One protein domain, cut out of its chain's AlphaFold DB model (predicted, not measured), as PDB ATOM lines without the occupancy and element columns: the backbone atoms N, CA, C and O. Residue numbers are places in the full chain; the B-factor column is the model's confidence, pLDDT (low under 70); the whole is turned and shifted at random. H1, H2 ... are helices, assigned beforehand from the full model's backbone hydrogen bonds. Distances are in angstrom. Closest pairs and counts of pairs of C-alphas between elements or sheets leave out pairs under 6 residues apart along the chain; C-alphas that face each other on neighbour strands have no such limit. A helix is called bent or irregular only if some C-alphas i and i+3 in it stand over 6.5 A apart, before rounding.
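What this domain is: This is residues 15 to 143 of the 178 residues of the protein "GlutR_dimer domain-containing protein" of Nitrospira sp. SB0662_bin_26 (UniProt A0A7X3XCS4). A long straight helix, H1, sticks out as an arm with its residues 15 to 48, and H2 carries on from it in nearly the same direction; the bent helix H3 folds back along H2, while the short helices H4 and H5 pack on H2 near its beginning. The arm makes much of the length: the C-alphas span 103 by 26 by 24 A, and the body without residues 15 to 48 spans 53 by 26 by 19 A. The 129 printed residues include five named helices, H1 to H5 in order along the chain, and no named strand, and the class is all helix. The whole is extended, with a radius of gyration of the C-alphas of 27.7 A.

How they stand to each other: H1, residues 15 to 54, and H2, residues 56 to 82, meet only through their link. H3, residues 87 to 115, was assigned as one helix by its hydrogen bonds but is bent: C-alphas 104 and 107 are 6.7 A apart, and its arms H3a, residues 87 to 104, and H3b, residues 107 to 115, stand at a steep tilt of 42 degrees. H2 and H3a form a helical hairpin; residues 67 to 79 of H2 touch H3a, opposite ways at 36 degrees, only just steep, with closest C-alphas Lys 71 and Ala 97, 6.7 A apart. Residues 56 to 60 of H2 touch H3b, opposite ways at a shallow tilt of 9 degrees; the closest C-alphas, of Ala 56 and Leu 112, are 6.2 A apart. H1 and H3b are near each other, with 5 pairs of C-alphas within 10 A. H3b and H4, residues 121 to 131, form a second helical hairpin and touch at a shallow tilt of 32 degrees; the closest C-alphas, of Ala 115 and Gly 121, are 4.1 A apart. Residues 56 to 59 of H2 touch H4, the same way at a shallow tilt of 25 degrees, with the C-alphas of Ala 56 and Ile 125 closest at 6.3 A. H5, residues 135 to 143, touches residues 58 to 62 of H2, opposite ways at a steep tilt of 65 degrees; the closest C-alphas, of Ala 62 and Ser 137, are 6.8 A apart. H1 and H5 are apart. In H1, H2, H3a, H3b, H4 and H5 every O i to N i+4 pair is within hydrogen-bond range.

Where its parts are: H1 begins at C-alpha 15, (-76.497, -49.271, -27.321), and is 57.9 A long from first to last C-alpha. H2 begins at C-alpha 56, (-35.833, -4.602, -43.796), and is 38.6 A long; H3a is 25.9 A. H5 ends at C-alpha 143, (-44.806, -3.486, -59.396).

The domain as a whole: The C-alphas farthest apart, of Ile 15 and Thr 84, are 102.7 A apart. The printed part has no cut, and its four links are tight. Mean pLDDT of the printed part is 86.9; residues 136 to 143 are under 70.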
ATOM      1  N   ILE A  15     -76.512 -50.564 -26.620       80.12
ATOM      2  CA  ILE A  15     -76.497 -49.271 -27.321       80.12
ATOM      3  C   ILE A  15     -75.864 -48.186 -26.433       80.12
ATOM      4  O   ILE A  15     -75.163 -47.319 -26.956       80.12
ATOM      5  N   ASP A  16     -76.032 -48.280 -25.110       78.25
ATOM      6  CA  ASP A  16     -75.477 -47.325 -24.149       78.25
ATOM      7  C   ASP A  16     -73.940 -47.454 -24.076       78.25
ATOM      8  O   ASP A  16     -73.229 -46.446 -24.008       78.25
ATOM      9  N   ASP A  17     -73.404 -48.679 -24.179       80.31
ATOM     10  CA  ASP A  17     -71.958 -48.926 -24.282       80.31
ATOM     11  C   ASP A  17     -71.349 -48.263 -25.536       80.31
ATOM     12  O   ASP A  17     -70.259 -47.680 -25.483       80.31
ATOM     13  N   LEU A  18     -72.061 -48.303 -26.669       81.00
ATOM     14  CA  LEU A  18     -71.606 -47.684 -27.917       81.00
ATOM     15  C   LEU A  18     -71.683 -46.150 -27.857       81.00
ATOM     16  O   LEU A  18     -70.764 -45.474 -28.327       81.00
ATOM     17  N   GLU A  19     -72.732 -45.590 -27.247       80.56
ATOM     18  CA  GLU A  19     -72.847 -44.144 -27.008       80.56
ATOM     19  C   GLU A  19     -71.709 -43.626 -26.115       80.56
ATOM     20  O   GLU A  19     -71.096 -42.603 -26.433       80.56
ATOM     21  N   SER A  20     -71.354 -44.367 -25.059       82.19
ATOM     22  CA  SER A  20     -70.224 -44.045 -24.176       82.19
ATOM     23  C   SER A  20     -68.890 -43.996 -24.933       82.19
ATOM     24  O   SER A  20     -68.128 -43.033 -24.799       82.19
ATOM     25  N   HIS A  21     -68.618 -44.981 -25.797       80.50
ATOM     26  CA  HIS A  21     -67.404 -44.999 -26.621       80.50
ATOM     27  C   HIS A  21     -67.377 -43.883 -27.676       80.50
ATOM     28  O   HIS A  21     -66.311 -43.334 -27.964       80.50
ATOM     29  N   ILE A  22     -68.523 -43.522 -28.263       82.81
ATOM     30  CA  ILE A  22     -68.611 -42.409 -29.222       82.81
ATOM     31  C   ILE A  22     -68.317 -41.078 -28.525       82.81
ATOM     32  O   ILE A  22     -67.602 -40.243 -29.088       82.81
ATOM     33  N   GLU A  23     -68.832 -40.879 -27.311       84.31
ATOM     34  CA  GLU A  23     -68.601 -39.651 -26.551       84.31
ATOM     35  C   GLU A  23     -67.144 -39.542 -26.078       84.31
ATOM     36  O   GLU A  23     -66.531 -38.484 -26.218       84.31
ATOM     37  N   GLN A  24     -66.533 -40.653 -25.648       83.62
ATOM     38  CA  GLN A  24     -65.093 -40.718 -25.366       83.62
ATOM     39  C   GLN A  24     -64.255 -40.370 -26.605       83.62
ATOM     40  O   GLN A  24     -63.405 -39.484 -26.538       83.62
ATOM     41  N   ASN A  25     -64.552 -40.967 -27.765       86.75
ATOM     42  CA  ASN A  25     -63.870 -40.645 -29.025       86.75
ATOM     43  C   ASN A  25     -64.068 -39.182 -29.458       86.75
ATOM     44  O   ASN A  25     -63.203 -38.586 -30.103       86.75
ATOM     45  N   ARG A  26     -65.228 -38.578 -29.170       88.81
ATOM     46  CA  ARG A  26     -65.467 -37.150 -29.430       88.81
ATOM     47  C   ARG A  26     -64.604 -36.270 -28.542       88.81
ATOM     48  O   ARG A  26     -64.001 -35.330 -29.059       88.81
ATOM     49  N   GLU A  27     -64.522 -36.581 -27.255       90.19
ATOM     50  CA  GLU A  27     -63.715 -35.805 -26.316       90.19
ATOM     51  C   GLU A  27     -62.215 -35.959 -26.599       90.19
ATOM     52  O   GLU A  27     -61.489 -34.965 -26.612       90.19
ATOM     53  N   GLU A  28     -61.755 -37.163 -26.949       89.19
ATOM     54  CA  GLU A  28     -60.383 -37.404 -27.410       89.19
ATOM     55  C   GLU A  28     -60.062 -36.599 -28.675       89.19
ATOM     56  O   GLU A  28     -59.067 -35.871 -28.707       89.19
ATOM     57  N   ARG A  29     -60.941 -36.621 -29.689       91.50
ATOM     58  CA  ARG A  29     -60.771 -35.790 -30.894       91.50
ATOM     59  C   ARG A  29     -60.743 -34.299 -30.575       91.50
ATOM     60  O   ARG A  29     -59.968 -33.568 -31.186       91.50
ATOM     61  N   ARG A  30     -61.554 -33.833 -29.621       92.12
ATOM     62  CA  ARG A  30     -61.571 -32.427 -29.187       92.12
ATOM     63  C   ARG A  30     -60.257 -32.032 -28.508       92.12
ATOM     64  O   ARG A  30     -59.733 -30.945 -28.764       92.12
ATOM     65  N   LEU A  31     -59.712 -32.912 -27.671       92.69
ATOM     66  CA  LEU A  31     -58.422 -32.715 -27.012       92.69
ATOM     67  C   LEU A  31     -57.273 -32.680 -28.023       92.69
ATOM     68  O   LEU A  31     -56.453 -31.763 -27.968       92.69
ATOM     69  N   GLU A  32     -57.234 -33.619 -28.972       91.44
ATOM     70  CA  GLU A  32     -56.209 -33.623 -30.021       91.44
ATOM     71  C   GLU A  32     -56.327 -32.409 -30.949       91.44
ATOM     72  O   GLU A  32     -55.315 -31.790 -31.272       91.44
ATOM     73  N   ALA A  33     -57.546 -31.988 -31.306       92.50
ATOM     74  CA  ALA A  33     -57.765 -30.758 -32.069       92.50
ATOM     75  C   ALA A  33     -57.223 -29.527 -31.323       92.50
ATOM     76  O   ALA A  33     -56.505 -28.719 -31.907       92.50
ATOM     77  N   THR A  34     -57.473 -29.428 -30.014       94.75
ATOM     78  CA  THR A  34     -56.952 -28.333 -29.177       94.75
ATOM     79  C   THR A  34     -55.417 -28.321 -29.156       94.75
ATOM     80  O   THR A  34     -54.793 -27.259 -29.210       94.75
ATOM     81  N   ARG A  35     -54.775 -29.497 -29.105       93.50
ATOM     82  CA  ARG A  35     -53.308 -29.596 -29.195       93.50
ATOM     83  C   ARG A  35     -52.796 -29.168 -30.567       93.50
ATOM     84  O   ARG A  35     -51.836 -28.402 -30.634       93.50
ATOM     85  N   ALA A  36     -53.440 -29.619 -31.640       94.06
ATOM     86  CA  ALA A  36     -53.084 -29.238 -33.001       94.06
ATOM     87  C   ALA A  36     -53.202 -27.718 -33.213       94.06
ATOM     88  O   ALA A  36     -52.292 -27.107 -33.769       94.06
ATOM     89  N   GLU A  37     -54.264 -27.087 -32.703       94.75
ATOM     90  CA  GLU A  37     -54.439 -25.629 -32.741       94.75
ATOM     91  C   GLU A  37     -53.301 -24.884 -32.028       94.75
ATOM     92  O   GLU A  37     -52.826 -23.865 -32.533       94.75
ATOM     93  N   SER A  38     -52.825 -25.400 -30.888       95.56
ATOM     94  CA  SER A  38     -51.673 -24.819 -30.186       95.56
ATOM     95  C   SER A  38     -50.409 -24.865 -31.043       95.56
ATOM     96  O   SER A  38     -49.722 -23.855 -31.160       95.56
ATOM     97  N   ILE A  39     -50.131 -26.004 -31.683       94.94
ATOM     98  CA  ILE A  39     -48.959 -26.164 -32.557       94.94
ATOM     99  C   ILE A  39     -49.040 -25.193 -33.738       94.94
ATOM    100  O   ILE A  39     -48.079 -24.487 -34.031       94.94
ATOM    101  N   VAL A  40     -50.202 -25.110 -34.394       95.81
ATOM    102  CA  VAL A  40     -50.414 -24.181 -35.513       95.81
ATOM    103  C   VAL A  40     -50.176 -22.739 -35.074       95.81
ATOM    104  O   VAL A  40     -49.536 -21.976 -35.793       95.81
ATOM    105  N   LYS A  41     -50.662 -22.351 -33.893       95.50
ATOM    106  CA  LYS A  41     -50.465 -21.001 -33.362       95.50
ATOM    107  C   LYS A  41     -48.985 -20.678 -33.142       95.50
ATOM    108  O   LYS A  41     -48.552 -19.587 -33.518       95.50
ATOM    109  N   ASP A  42     -48.231 -21.615 -32.577       93.88
ATOM    110  CA  ASP A  42     -46.796 -21.447 -32.336       93.88
ATOM    111  C   ASP A  42     -46.031 -21.301 -33.665       93.88
ATOM    112  O   ASP A  42     -45.229 -20.377 -33.826       93.88
ATOM    113  N   GLU A  43     -46.348 -22.129 -34.664       93.56
ATOM    114  CA  GLU A  43     -45.732 -22.051 -35.998       93.56
ATOM    115  C   GLU A  43     -46.092 -20.761 -36.747       93.56
ATOM    116  O   GLU A  43     -45.240 -20.136 -37.387       93.56
ATOM    117  N   VAL A  44     -47.337 -20.289 -36.628       93.62
ATOM    118  CA  VAL A  44     -47.745 -18.991 -37.182       93.62
ATOM    119  C   VAL A  44     -46.913 -17.862 -36.573       93.62
ATOM    120  O   VAL A  44     -46.489 -16.957 -37.296       93.62
ATOM    121  N   GLU A  45     -46.624 -17.902 -35.272       89.00
ATOM    122  CA  GLU A  45     -45.777 -16.895 -34.632       89.00
ATOM    123  C   GLU A  45     -44.336 -16.925 -35.173       89.00
ATOM    124  O   GLU A  45     -43.743 -15.867 -35.424       89.00
ATOM    125  N   VAL A  46     -43.783 -18.117 -35.409       86.44
ATOM    126  CA  VAL A  46     -42.460 -18.297 -36.029       86.44
ATOM    127  C   VAL A  46     -42.435 -17.705 -37.439       86.44
ATOM    128  O   VAL A  46     -41.552 -16.896 -37.752       86.44
ATOM    129  N   ILE A  47     -43.427 -18.029 -38.273       84.69
ATOM    130  CA  ILE A  47     -43.541 -17.510 -39.642       84.69
ATOM    131  C   ILE A  47     -43.690 -15.987 -39.636       84.69
ATOM    132  O   ILE A  47     -43.030 -15.300 -40.415       84.69
ATOM    133  N   LEU A  48     -44.509 -15.422 -38.745       82.12
ATOM    134  CA  LEU A  48     -44.692 -13.972 -38.655       82.12
ATOM    135  C   LEU A  48     -43.397 -13.251 -38.265       82.12
ATOM    136  O   LEU A  48     -43.078 -12.220 -38.863       82.12
ATOM    137  N   LYS A  49     -42.622 -13.791 -37.318       78.50
ATOM    138  CA  LYS A  49     -41.294 -13.255 -36.964       78.50
ATOM    139  C   LYS A  49     -40.332 -13.331 -38.149       78.50
ATOM    140  O   LYS A  49     -39.629 -12.361 -38.438       78.50
ATOM    141  N   TRP A  50     -40.341 -14.447 -38.873       79.50
ATOM    142  CA  TRP A  50     -39.535 -14.606 -40.079       79.50
ATOM    143  C   TRP A  50     -39.923 -13.589 -41.164       79.50
ATOM    144  O   TRP A  50     -39.057 -12.861 -41.651       79.50
ATOM    145  N   LEU A  51     -41.213 -13.427 -41.469       75.50
ATOM    146  CA  LEU A  51     -41.704 -12.437 -42.434       75.50
ATOM    147  C   LEU A  51     -41.356 -11.000 -42.025       75.50
ATOM    148  O   LEU A  51     -40.988 -10.187 -42.873       75.50
ATOM    149  N   GLN A  52     -41.440 -10.668 -40.733       72.50
ATOM    150  CA  GLN A  52     -41.019  -9.360 -40.224       72.50
ATOM    151  C   GLN A  52     -39.527  -9.110 -40.465       72.50
ATOM    152  O   GLN A  52     -39.162  -8.009 -40.887       72.50
ATOM    153  N   SER A  53     -38.685 -10.134 -40.300       71.62
ATOM    154  CA  SER A  53     -37.248 -10.025 -40.574       71.62
ATOM    155  C   SER A  53     -36.935  -9.707 -42.043       71.62
ATOM    156  O   SER A  53     -35.978  -8.987 -42.333       71.62
ATOM    157  N   LEU A  54     -37.786 -10.146 -42.979       75.06
ATOM    158  CA  LEU A  54     -37.617  -9.882 -44.410       75.06
ATOM    159  C   LEU A  54     -37.971  -8.439 -44.809       75.06
ATOM    160  O   LEU A  54     -37.500  -7.960 -45.842       75.06
ATOM    161  N   LYS A  55     -38.744  -7.701 -43.999       76.25
ATOM    162  CA  LYS A  55     -39.215  -6.341 -44.344       76.25
ATOM    163  C   LYS A  55     -38.102  -5.289 -44.419       76.25
ATOM    164  O   LYS A  55     -38.281  -4.252 -45.064       76.25
ATOM    165  N   ALA A  56     -36.963  -5.529 -43.769       84.38
ATOM    166  CA  ALA A  56     -35.833  -4.602 -43.796       84.38
ATOM    167  C   ALA A  56     -35.002  -4.715 -45.079       84.38
ATOM    168  O   ALA A  56     -34.427  -3.716 -45.511       84.38
ATOM    169  N   THR A  57     -34.953  -5.897 -45.704       86.75
ATOM    170  CA  THR A  57     -34.089  -6.167 -46.863       86.75
ATOM    171  C   THR A  57     -34.361  -5.227 -48.042       86.75
ATOM    172  O   THR A  57     -33.404  -4.599 -48.499       86.75
ATOM    173  N   PRO A  58     -35.617  -5.020 -48.495       87.19
ATOM    174  CA  PRO A  58     -35.898  -4.078 -49.580       87.19
ATOM    175  C   PRO A  58     -35.461  -2.652 -49.232       87.19
ATOM    176  O   PRO A  58     -34.836  -1.968 -50.035       87.19
ATOM    177  N   THR A  59     -35.708  -2.224 -47.993       88.75
ATOM    178  CA  THR A  59     -35.328  -0.891 -47.505       88.75
ATOM    179  C   THR A  59     -33.807  -0.703 -47.496       88.75
ATOM    180  O   THR A  59     -33.311   0.348 -47.894       88.75
ATOM    181  N   ILE A  60     -33.052  -1.727 -47.084       90.25
ATOM    182  CA  ILE A  60     -31.582  -1.728 -47.109       90.25
ATOM    183  C   ILE A  60     -31.057  -1.598 -48.544       90.25
ATOM    184  O   ILE A  60     -30.119  -0.834 -48.785       90.25
ATOM    185  N   ILE A  61     -31.649  -2.333 -49.489       91.12
ATOM    186  CA  ILE A  61     -31.269  -2.284 -50.906       91.12
ATOM    187  C   ILE A  61     -31.547  -0.890 -51.477       91.12
ATOM    188  O   ILE A  61     -30.634  -0.273 -52.026       91.12
ATOM    189  N   ALA A  62     -32.757  -0.364 -51.274       90.69
ATOM    190  CA  ALA A  62     -33.150   0.960 -51.748       90.69
ATOM    191  C   ALA A  62     -32.241   2.065 -51.180       90.69
ATOM    192  O   ALA A  62     -31.798   2.952 -51.909       90.69
ATOM    193  N   LEU A  63     -31.884   1.980 -49.892       92.31
ATOM    194  CA  LEU A  63     -30.972   2.934 -49.259       92.31
ATOM    195  C   LEU A  63     -29.581   2.926 -49.908       92.31
ATOM    196  O   LEU A  63     -29.025   3.990 -50.182       92.31
ATOM    197  N   ARG A  64     -29.020   1.737 -50.173       92.94
ATOM    198  CA  ARG A  64     -27.722   1.607 -50.854       92.94
ATOM    199  C   ARG A  64     -27.773   2.174 -52.266       92.94
ATOM    200  O   ARG A  64     -26.917   2.977 -52.618       92.94
ATOM    201  N   GLN A  65     -28.801   1.816 -53.034       93.00
ATOM    202  CA  GLN A  65     -28.981   2.298 -54.404       93.00
ATOM    203  C   GLN A  65     -29.077   3.825 -54.455       93.00
ATOM    204  O   GLN A  65     -28.384   4.459 -55.247       93.00
ATOM    205  N   ARG A  66     -29.872   4.431 -53.565       92.44
ATOM    206  CA  ARG A  66     -29.997   5.890 -53.487       92.44
ATOM    207  C   ARG A  66     -28.669   6.563 -53.139       92.44
ATOM    208  O   ARG A  66     -28.312   7.572 -53.742       92.44
ATOM    209  N   ALA A  67     -27.934   6.014 -52.177       93.88
ATOM    210  CA  ALA A  67     -26.638   6.551 -51.786       93.88
ATOM    211  C   ALA A  67     -25.583   6.419 -52.895       93.88
ATOM    212  O   ALA A  67     -24.817   7.356 -53.117       93.88
ATOM    213  N   ASP A  68     -25.564   5.300 -53.621       93.62
ATOM    214  CA  ASP A  68     -24.673   5.115 -54.767       93.62
ATOM    215  C   ASP A  68     -25.029   6.047 -55.929       93.62
ATOM    216  O   ASP A  68     -24.127   6.639 -56.521       93.62
ATOM    217  N   ALA A  69     -26.318   6.253 -56.213       94.06
ATOM    218  CA  ALA A  69     -26.763   7.217 -57.217       94.06
ATOM    219  C   ALA A  69     -26.326   8.647 -56.861       94.06
ATOM    220  O   ALA A  69     -25.785   9.366 -57.703       94.06
ATOM    221  N   LEU A  70     -26.483   9.045 -55.592       94.62
ATOM    222  CA  LEU A  70     -26.013  10.342 -55.103       94.62
ATOM    223  C   LEU A  70     -24.489  10.474 -55.234       94.62
ATOM    224  O   LEU A  70     -23.998  11.481 -55.741       94.62
ATOM    225  N   LYS A  71     -23.742   9.441 -54.825       95.50
ATOM    226  CA  LYS A  71     -22.280   9.384 -54.958       95.50
ATOM    227  C   LYS A  71     -21.849   9.587 -56.407       95.50
ATOM    228  O   LYS A  71     -20.977  10.407 -56.665       95.50
ATOM    229  N   GLN A  72     -22.456   8.856 -57.342       95.38
ATOM    230  CA  GLN A  72     -22.138   8.946 -58.767       95.38
ATOM    231  C   GLN A  72     -22.443  10.336 -59.331       95.38
ATOM    232  O   GLN A  72     -21.609  10.897 -60.040       95.38
ATOM    233  N   ALA A  73     -23.591  10.920 -58.979       95.62
ATOM    234  CA  ALA A  73     -23.966  12.260 -59.423       95.62
ATOM    235  C   ALA A  73     -22.978  13.333 -58.931       95.62
ATOM    236  O   ALA A  73     -22.560  14.196 -59.704       95.62
ATOM    237  N   GLU A  74     -22.571  13.276 -57.660       94.88
ATOM    238  CA  GLU A  74     -21.606  14.228 -57.100       94.88
ATOM    239  C   GLU A  74     -20.185  14.000 -57.625       94.88
ATOM    240  O   GLU A  74     -19.474  14.966 -57.913       94.88
ATOM    241  N   LEU A  75     -19.787  12.746 -57.841       94.00
ATOM    242  CA  LEU A  75     -18.505  12.411 -58.455       94.00
ATOM    243  C   LEU A  75     -18.418  12.956 -59.887       94.00
ATOM    244  O   LEU A  75     -17.442  13.619 -60.224       94.00
ATOM    245  N   GLN A  76     -19.452  12.758 -60.711       92.62
ATOM    246  CA  GLN A  76     -19.494  13.306 -62.070       92.62
ATOM    247  C   GLN A  76     -19.382  14.837 -62.071       92.62
ATOM    248  O   GLN A  76     -18.608  15.403 -62.847       92.62
ATOM    249  N   LYS A  77     -20.098  15.520 -61.167       92.19
ATOM    250  CA  LYS A  77     -19.981  16.978 -61.004       92.19
ATOM    251  C   LYS A  77     -18.565  17.387 -60.604       92.19
ATOM    252  O   LYS A  77     -18.034  18.336 -61.181       92.19
ATOM    253  N   ALA A  78     -17.945  16.695 -59.651       90.94
ATOM    254  CA  ALA A  78     -16.588  16.995 -59.203       90.94
ATOM    255  C   ALA A  78     -15.565  16.807 -60.332       90.94
ATOM    256  O   ALA A  78     -14.794  17.725 -60.613       90.94
ATOM    257  N   LEU A  79     -15.613  15.671 -61.036       89.31
ATOM    258  CA  LEU A  79     -14.721  15.369 -62.157       89.31
ATOM    259  C   LEU A  79     -14.864  16.392 -63.293       89.31
ATOM    260  O   LEU A  79     -13.860  16.853 -63.827       89.31
ATOM    261  N   SER A  80     -16.088  16.844 -63.593       89.81
ATOM    262  CA  SER A  80     -16.314  17.883 -64.614       89.81
ATOM    263  C   SER A  80     -15.660  19.234 -64.287       89.81
ATOM    264  O   SER A  80     -15.364  20.011 -65.192       89.81
ATOM    265  N   ARG A  81     -15.419  19.525 -62.999       91.25
ATOM    266  CA  ARG A  81     -14.815  20.782 -62.522       91.25
ATOM    267  C   ARG A  81     -13.305  20.691 -62.323       91.25
ATOM    268  O   ARG A  81     -12.636  21.717 -62.357       91.25
ATOM    269  N   LEU A  82     -12.786  19.489 -62.081       86.19
ATOM    270  CA  LEU A  82     -11.371  19.240 -61.790       86.19
ATOM    271  C   LEU A  82     -10.492  19.180 -63.052       86.19
ATOM    272  O   LEU A  82      -9.271  19.252 -62.938       86.19
ATOM    273  N   GLY A  83     -11.091  19.108 -64.246       82.12
ATOM    274  CA  GLY A  83     -10.356  19.003 -65.508       82.12
ATOM    275  C   GLY A  83      -9.740  17.613 -65.703       82.12
ATOM    276  O   GLY A  83     -10.255  16.620 -65.192       82.12
ATOM    277  N   THR A  84      -8.652  17.523 -66.470       86.06
ATOM    278  CA  THR A  84      -7.984  16.242 -66.745       86.06
ATOM    279  C   THR A  84      -7.185  15.779 -65.528       86.06
ATOM    280  O   THR A  84      -6.191  16.404 -65.163       86.06
ATOM    281  N   LEU A  85      -7.605  14.667 -64.927       88.88
ATOM    282  CA  LEU A  85      -6.905  14.000 -63.828       88.88
ATOM    283  C   LEU A  85      -6.073  12.827 -64.353       88.88
ATOM    284  O   LEU A  85      -6.400  12.234 -65.384       88.88
ATOM    285  N   THR A  86      -5.007  12.468 -63.637       93.44
ATOM    286  CA  THR A  86      -4.341  11.178 -63.868       93.44
ATOM    287  C   THR A  86      -5.233  10.028 -63.375       93.44
ATOM    288  O   THR A  86      -6.072  10.246 -62.494       93.44
ATOM    289  N   PRO A  87      -5.051   8.791 -63.877       92.19
ATOM    290  CA  PRO A  87      -5.808   7.633 -63.395       92.19
ATOM    291  C   PRO A  87      -5.724   7.447 -61.870       92.19
ATOM    292  O   PRO A  87      -6.742   7.232 -61.222       92.19
ATOM    293  N   GLU A  88      -4.536   7.631 -61.284       94.50
ATOM    294  CA  GLU A  88      -4.316   7.532 -59.830       94.50
ATOM    295  C   GLU A  88      -5.086   8.603 -59.041       94.50
ATOM    296  O   GLU A  88      -5.629   8.334 -57.970       94.50
ATOM    297  N   GLN A  89      -5.164   9.831 -59.565       93.38
ATOM    298  CA  GLN A  89      -5.923  10.910 -58.929       93.38
ATOM    299  C   GLN A  89      -7.426  10.651 -58.992       93.38
ATOM    300  O   GLN A  89      -8.135  10.907 -58.019       93.38
ATOM    301  N   GLN A  90      -7.915  10.139 -60.123       92.31
ATOM    302  CA  GLN A  90      -9.318   9.782 -60.271       92.31
ATOM    303  C   GLN A  90      -9.706   8.665 -59.292       92.31
ATOM    304  O   GLN A  90     -10.688   8.810 -58.563       92.31
ATOM    305  N   GLU A  91      -8.894   7.610 -59.199       93.62
ATOM    306  CA  GLU A  91      -9.106   6.516 -58.246       93.62
ATOM    307  C   GLU A  91      -9.094   7.012 -56.791       93.62
ATOM    308  O   GLU A  91      -9.953   6.631 -55.994       93.62
ATOM    309  N   ALA A  92      -8.186   7.928 -56.438       94.44
ATOM    310  CA  ALA A  92      -8.141   8.512 -55.099       94.44
ATOM    311  C   ALA A  92      -9.428   9.283 -54.741       94.44
ATOM    312  O   ALA A  92      -9.922   9.183 -53.612       94.44
ATOM    313  N   VAL A  93     -10.001  10.030 -55.692       93.56
ATOM    314  CA  VAL A  93     -11.262  10.770 -55.496       93.56
ATOM    315  C   VAL A  93     -12.449   9.810 -55.370       93.56
ATOM    316  O   VAL A  93     -13.282   9.965 -54.473       93.56
ATOM    317  N   GLU A  94     -12.511   8.786 -56.221       93.88
ATOM    318  CA  GLU A  94     -13.537   7.736 -56.167       93.88
ATOM    319  C   GLU A  94     -13.485   6.941 -54.855       93.88
ATOM    320  O   GLU A  94     -14.521   6.680 -54.225       93.88
ATOM    321  N   GLY A  95     -12.275   6.610 -54.402       96.06
ATOM    322  CA  GLY A  95     -12.013   5.944 -53.133       96.06
ATOM    323  C   GLY A  95     -12.438   6.795 -51.937       96.06
ATOM    324  O   GLY A  95     -13.094   6.287 -51.024       96.06
ATOM    325  N   LEU A  96     -12.152   8.101 -51.958       95.75
ATOM    326  CA  LEU A  96     -12.599   9.035 -50.923       95.75
ATOM    327  C   LEU A  96     -14.131   9.101 -50.847       95.75
ATOM    328  O   LEU A  96     -14.697   8.954 -49.760       95.75
ATOM    329  N   ALA A  97     -14.806   9.277 -51.988       95.44
ATOM    330  CA  ALA A  97     -16.265   9.338 -52.054       95.44
ATOM    331  C   ALA A  97     -16.903   8.041 -51.528       95.44
ATOM    332  O   ALA A  97     -17.805   8.076 -50.686       95.44
ATOM    333  N   SER A  98     -16.376   6.890 -51.952       96.12
ATOM    334  CA  SER A  98     -16.825   5.576 -51.480       96.12
ATOM    335  C   SER A  98     -16.586   5.398 -49.979       96.12
ATOM    336  O   SER A  98     -17.463   4.916 -49.263       96.12
ATOM    337  N   GLY A  99     -15.437   5.844 -49.465       97.44
ATOM    338  CA  GLY A  99     -15.117   5.807 -48.040       97.44
ATOM    339  C   GLY A  99     -16.075   6.642 -47.186       97.44
ATOM    340  O   GLY A  99     -16.496   6.185 -46.122       97.44
ATOM    341  N   ILE A 100     -16.455   7.835 -47.649       96.38
ATOM    342  CA  ILE A 100     -17.430   8.697 -46.965       96.38
ATOM    343  C   ILE A 100     -18.809   8.032 -46.945       96.38
ATOM    344  O   ILE A 100     -19.399   7.893 -45.873       96.38
ATOM    345  N   VAL A 101     -19.300   7.569 -48.100       96.19
ATOM    346  CA  VAL A 101     -20.616   6.918 -48.208       96.19
ATOM    347  C   VAL A 101     -20.687   5.669 -47.333       96.19
ATOM    348  O   VAL A 101     -21.629   5.519 -46.560       96.19
ATOM    349  N   ASN A 102     -19.662   4.815 -47.371       96.06
ATOM    350  CA  ASN A 102     -19.608   3.608 -46.549       96.06
ATOM    351  C   ASN A 102     -19.655   3.927 -45.050       96.06
ATOM    352  O   ASN A 102     -20.388   3.275 -44.307       96.06
ATOM    353  N   LYS A 103     -18.915   4.949 -44.598       96.44
ATOM    354  CA  LYS A 103     -18.924   5.383 -43.192       96.44
ATOM    355  C   LYS A 103     -20.279   5.958 -42.775       96.44
ATOM    356  O   LYS A 103     -20.751   5.635 -41.689       96.44
ATOM    357  N   LEU A 104     -20.915   6.759 -43.631       94.75
ATOM    358  CA  LEU A 104     -22.242   7.324 -43.367       94.75
ATOM    359  C   LEU A 104     -23.333   6.249 -43.323       94.75
ATOM    360  O   LEU A 104     -24.212   6.309 -42.468       94.75
ATOM    361  N   LEU A 105     -23.273   5.257 -44.214       94.81
ATOM    362  CA  LEU A 105     -24.274   4.193 -44.291       94.81
ATOM    363  C   LEU A 105     -24.090   3.090 -43.253       94.81
ATOM    364  O   LEU A 105     -25.048   2.375 -42.972       94.81
ATOM    365  N   HIS A 106     -22.899   2.932 -42.675       95.38
ATOM    366  CA  HIS A 106     -22.637   1.852 -41.727       95.38
ATOM    367  C   HIS A 106     -23.648   1.838 -40.568       95.38
ATOM    368  O   HIS A 106     -24.306   0.825 -40.342       95.38
ATOM    369  N   GLY A 107     -23.828   2.975 -39.885       92.69
ATOM    370  CA  GLY A 107     -24.750   3.099 -38.750       92.69
ATOM    371  C   GLY A 107     -26.211   2.787 -39.108       92.69
ATOM    372  O   GLY A 107     -26.786   1.873 -38.515       92.69
ATOM    373  N   PRO A 108     -26.813   3.481 -40.095       91.00
ATOM    374  CA  PRO A 108     -28.184   3.220 -40.534       91.00
ATOM    375  C   PRO A 108     -28.420   1.779 -41.002       91.00
ATOM    376  O   PRO A 108     -29.449   1.191 -40.679       91.00
ATOM    377  N   LEU A 109     -27.469   1.177 -41.725       92.00
ATOM    378  CA  LEU A 109     -27.597  -0.204 -42.200       92.00
ATOM    379  C   LEU A 109     -27.545  -1.222 -41.059       92.00
ATOM    380  O   LEU A 109     -28.321  -2.178 -41.060       92.00
ATOM    381  N   VAL A 110     -26.657  -1.018 -40.081       91.50
ATOM    382  CA  VAL A 110     -26.607  -1.852 -38.872       91.50
ATOM    383  C   VAL A 110     -27.909  -1.709 -38.088       91.50
ATOM    384  O   VAL A 110     -28.517  -2.720 -37.743       91.50
ATOM    385  N   ALA A 111     -28.390  -0.479 -37.891       88.94
ATOM    386  CA  ALA A 111     -29.644  -0.216 -37.195       88.94
ATOM    387  C   ALA A 111     -30.844  -0.883 -37.887       88.94
ATOM    388  O   ALA A 111     -31.651  -1.513 -37.212       88.94
ATOM    389  N   LEU A 112     -30.938  -0.824 -39.221       88.88
ATOM    390  CA  LEU A 112     -31.995  -1.499 -39.985       88.88
ATOM    391  C   LEU A 112     -31.931  -3.024 -39.858       88.88
ATOM    392  O   LEU A 112     -32.965  -3.672 -39.695       88.88
ATOM    393  N   LYS A 113     -30.725  -3.604 -39.896       87.06
ATOM    394  CA  LYS A 113     -30.536  -5.051 -39.734       87.06
ATOM    395  C   LYS A 113     -30.917  -5.517 -38.327       87.06
ATOM    396  O   LYS A 113     -31.574  -6.544 -38.190       87.06
ATOM    397  N   SER A 114     -30.544  -4.760 -37.298       86.50
ATOM    398  CA  SER A 114     -30.941  -5.036 -35.913       86.50
ATOM    399  C   SER A 114     -32.440  -4.822 -35.695       86.50
ATOM    400  O   SER A 114     -33.085  -5.635 -35.038       86.50
ATOM    401  N   ALA A 115     -33.017  -3.775 -36.291       84.94
ATOM    402  CA  ALA A 115     -34.446  -3.496 -36.219       84.94
ATOM    403  C   ALA A 115     -35.268  -4.660 -36.786       84.94
ATOM    404  O   ALA A 115     -36.247  -5.053 -36.161       84.94
ATOM    405  N   ALA A 116     -34.827  -5.275 -37.888       80.81
ATOM    406  CA  ALA A 116     -35.471  -6.449 -38.486       80.81
ATOM    407  C   ALA A 116     -35.638  -7.637 -37.517       80.81
ATOM    408  O   ALA A 116     -36.517  -8.470 -37.710       80.81
ATOM    409  N   GLN A 117     -34.803  -7.718 -36.479       80.19
ATOM    410  CA  GLN A 117     -34.826  -8.781 -35.468       80.19
ATOM    411  C   GLN A 117     -35.576  -8.374 -34.189       80.19
ATOM    412  O   GLN A 117     -35.685  -9.166 -33.256       80.19
ATOM    413  N   SER A 118     -36.077  -7.138 -34.124       80.81
ATOM    414  CA  SER A 118     -36.743  -6.572 -32.951       80.81
ATOM    415  C   SER A 118     -38.254  -6.463 -33.161       80.81
ATOM    416  O   SER A 118     -38.721  -6.181 -34.263       80.81
ATOM    417  N   SER A 119     -39.027  -6.594 -32.082       72.00
ATOM    418  CA  SER A 119     -40.494  -6.463 -32.100       72.00
ATOM    419  C   SER A 119     -40.988  -5.089 -32.579       72.00
ATOM    420  O   SER A 119     -42.046  -4.994 -33.192       72.00
ATOM    421  N   ASN A 120     -40.196  -4.030 -32.370       74.69
ATOM    422  CA  ASN A 120     -40.482  -2.662 -32.825       74.69
ATOM    423  C   ASN A 120     -39.795  -2.311 -34.157       74.69
ATOM    424  O   ASN A 120     -39.731  -1.140 -34.539       74.69
ATOM    425  N   GLY A 121     -39.283  -3.311 -34.879       79.19
ATOM    426  CA  GLY A 121     -38.496  -3.133 -36.097       79.19
ATOM    427  C   GLY A 121     -39.184  -2.320 -37.181       79.19
ATOM    428  O   GLY A 121     -38.551  -1.523 -37.871       79.19
ATOM    429  N   PHE A 122     -40.502  -2.483 -37.281       80.56
ATOM    430  CA  PHE A 122     -41.335  -1.802 -38.263       80.56
ATOM    431  C   PHE A 122     -41.198  -0.274 -38.198       80.56
ATOM    432  O   PHE A 122     -41.015   0.361 -39.232       80.56
ATOM    433  N   VAL A 123     -41.197   0.320 -36.998       84.06
ATOM    434  CA  VAL A 123     -41.137   1.784 -36.834       84.06
ATOM    435  C   VAL A 123     -39.818   2.350 -37.362       84.06
ATOM    436  O   VAL A 123     -39.807   3.372 -38.042       84.06
ATOM    437  N   TYR A 124     -38.706   1.661 -37.102       84.12
ATOM    438  CA  TYR A 124     -37.389   2.076 -37.587       84.12
ATOM    439  C   TYR A 124     -37.261   1.937 -39.107       84.12
ATOM    440  O   TYR A 124     -36.651   2.790 -39.751       84.12
ATOM    441  N   ILE A 125     -37.854   0.887 -39.684       86.44
ATOM    442  CA  ILE A 125     -37.885   0.684 -41.136       86.44
ATOM    443  C   ILE A 125     -38.687   1.804 -41.811       86.44
ATOM    444  O   ILE A 125     -38.201   2.394 -42.774       86.44
ATOM    445  N   GLU A 126     -39.868   2.143 -41.293       85.25
ATOM    446  CA  GLU A 126     -40.682   3.235 -41.843       85.25
ATOM    447  C   GLU A 126     -40.012   4.604 -41.667       85.25
ATOM    448  O   GLU A 126     -39.985   5.401 -42.602       85.25
ATOM    449  N   ALA A 127     -39.380   4.860 -40.518       87.75
ATOM    450  CA  ALA A 127     -38.607   6.082 -40.312       87.75
ATOM    451  C   ALA A 127     -37.463   6.211 -41.332       87.75
ATOM    452  O   ALA A 127     -37.262   7.282 -41.903       87.75
ATOM    453  N   ALA A 128     -36.745   5.121 -41.622       87.88
ATOM    454  CA  ALA A 128     -35.707   5.124 -42.649       87.88
ATOM    455  C   ALA A 128     -36.280   5.396 -44.048       87.88
ATOM    456  O   ALA A 128     -35.696   6.169 -44.808       87.88
ATOM    457  N   ARG A 129     -37.437   4.813 -44.386       88.62
ATOM    458  CA  ARG A 129     -38.109   5.086 -45.663       88.62
ATOM    459  C   ARG A 129     -38.516   6.546 -45.803       88.62
ATOM    460  O   ARG A 129     -38.393   7.084 -46.898       88.62
ATOM    461  N   LEU A 130     -38.948   7.178 -44.715       88.12
ATOM    462  CA  LEU A 130     -39.299   8.595 -44.689       88.12
ATOM    463  C   LEU A 130     -38.060   9.494 -44.814       88.12
ATOM    464  O   LEU A 130     -38.018  10.355 -45.686       88.12
ATOM    465  N   PHE A 131     -37.038   9.292 -43.977       88.06
ATOM    466  CA  PHE A 131     -35.852  10.161 -43.953       88.06
ATOM    467  C   PHE A 131     -35.028  10.101 -45.234       88.06
ATOM    468  O   PHE A 131     -34.422  11.098 -45.623       88.06
ATOM    469  N   TYR A 132     -34.999   8.938 -45.881       85.56
ATOM    470  CA  TYR A 132     -34.258   8.736 -47.120       85.56
ATOM    471  C   TYR A 132     -35.152   8.718 -48.358       85.56
ATOM    472  O   TYR A 132     -34.639   8.446 -49.440       85.56
ATOM    473  N   ASP A 133     -36.446   9.023 -48.217       86.12
ATOM    474  CA  ASP A 133     -37.385   9.108 -49.338       86.12
ATOM    475  C   ASP A 133     -37.311   7.850 -50.239       86.12
ATOM    476  O   ASP A 133     -37.040   7.891 -51.439       86.12
ATOM    477  N   LEU A 134     -37.442   6.682 -49.597       83.50
ATOM    478  CA  LEU A 134     -37.329   5.359 -50.233       83.50
ATOM    479  C   LEU A 134     -38.694   4.775 -50.619       83.50
ATOM    480  O   LEU A 134     -38.751   3.741 -51.282       83.50
ATOM    481  N   GLY A 135     -39.796   5.402 -50.193       70.00
ATOM    482  CA  GLY A 135     -41.154   4.890 -50.400       70.00
ATOM    483  C   GLY A 135     -41.523   4.736 -51.876       70.00
ATOM    484  O   GLY A 135     -42.107   3.727 -52.255       70.00
ATOM    485  N   GLN A 136     -41.122   5.688 -52.721       62.28
ATOM    486  CA  GLN A 136     -41.442   5.668 -54.150       62.28
ATOM    487  C   GLN A 136     -40.648   4.591 -54.909       62.28
ATOM    488  O   GLN A 136     -41.228   3.811 -55.659       62.28
ATOM    489  N   SER A 137     -39.353   4.456 -54.603       63.38
ATOM    490  CA  SER A 137     -38.480   3.418 -55.173       63.38
ATOM    491  C   SER A 137     -38.938   1.992 -54.831       63.38
ATOM    492  O   SER A 137     -38.796   1.087 -55.651       63.38
ATOM    493  N   LEU A 138     -39.500   1.779 -53.638       64.69
ATOM    494  CA  LEU A 138     -39.976   0.462 -53.208       64.69
ATOM    495  C   LEU A 138     -41.285   0.045 -53.893       64.69
ATOM    496  O   LEU A 138     -41.453  -1.134 -54.200       64.69
ATOM    497  N   LEU A 139     -42.193   0.990 -54.160       63.31
ATOM    498  CA  LEU A 139     -43.449   0.720 -54.873       63.31
ATOM    499  C   LEU A 139     -43.188   0.335 -56.336       63.31
ATOM    500  O   LEU A 139     -43.806  -0.593 -56.854       63.31
ATOM    501  N   GLU A 140     -42.222   0.994 -56.977       59.12
ATOM    502  CA  GLU A 140     -41.782   0.671 -58.339       59.12
ATOM    503  C   GLU A 140     -41.151  -0.732 -58.413       59.12
ATOM    504  O   GLU A 140     -41.457  -1.499 -59.322       59.12
ATOM    505  N   GLN A 141     -40.343  -1.121 -57.419       59.03
ATOM    506  CA  GLN A 141     -39.744  -2.464 -57.341       59.03
ATOM    507  C   GLN A 141     -40.774  -3.575 -57.083       59.03
ATOM    508  O   GLN A 141     -40.616  -4.692 -57.573       59.03
ATOM    509  N   GLN A 142     -41.843  -3.286 -56.337       58.56
ATOM    510  CA  GLN A 142     -42.934  -4.240 -56.114       58.56
ATOM    511  C   GLN A 142     -43.810  -4.429 -57.356       58.56
ATOM    512  O   GLN A 142     -44.246  -5.549 -57.605       58.56
ATOM    513  N   ALA A 143     -44.034  -3.383 -58.157       55.31
ATOM    514  CA  ALA A 143     -44.806  -3.486 -59.396       55.31
ATOM    515  C   ALA A 143     -44.139  -4.411 -60.432       55.31
ATOM    516  O   ALA A 143     -44.833  -5.169 -61.101       55.31
TER     517      ALA A 143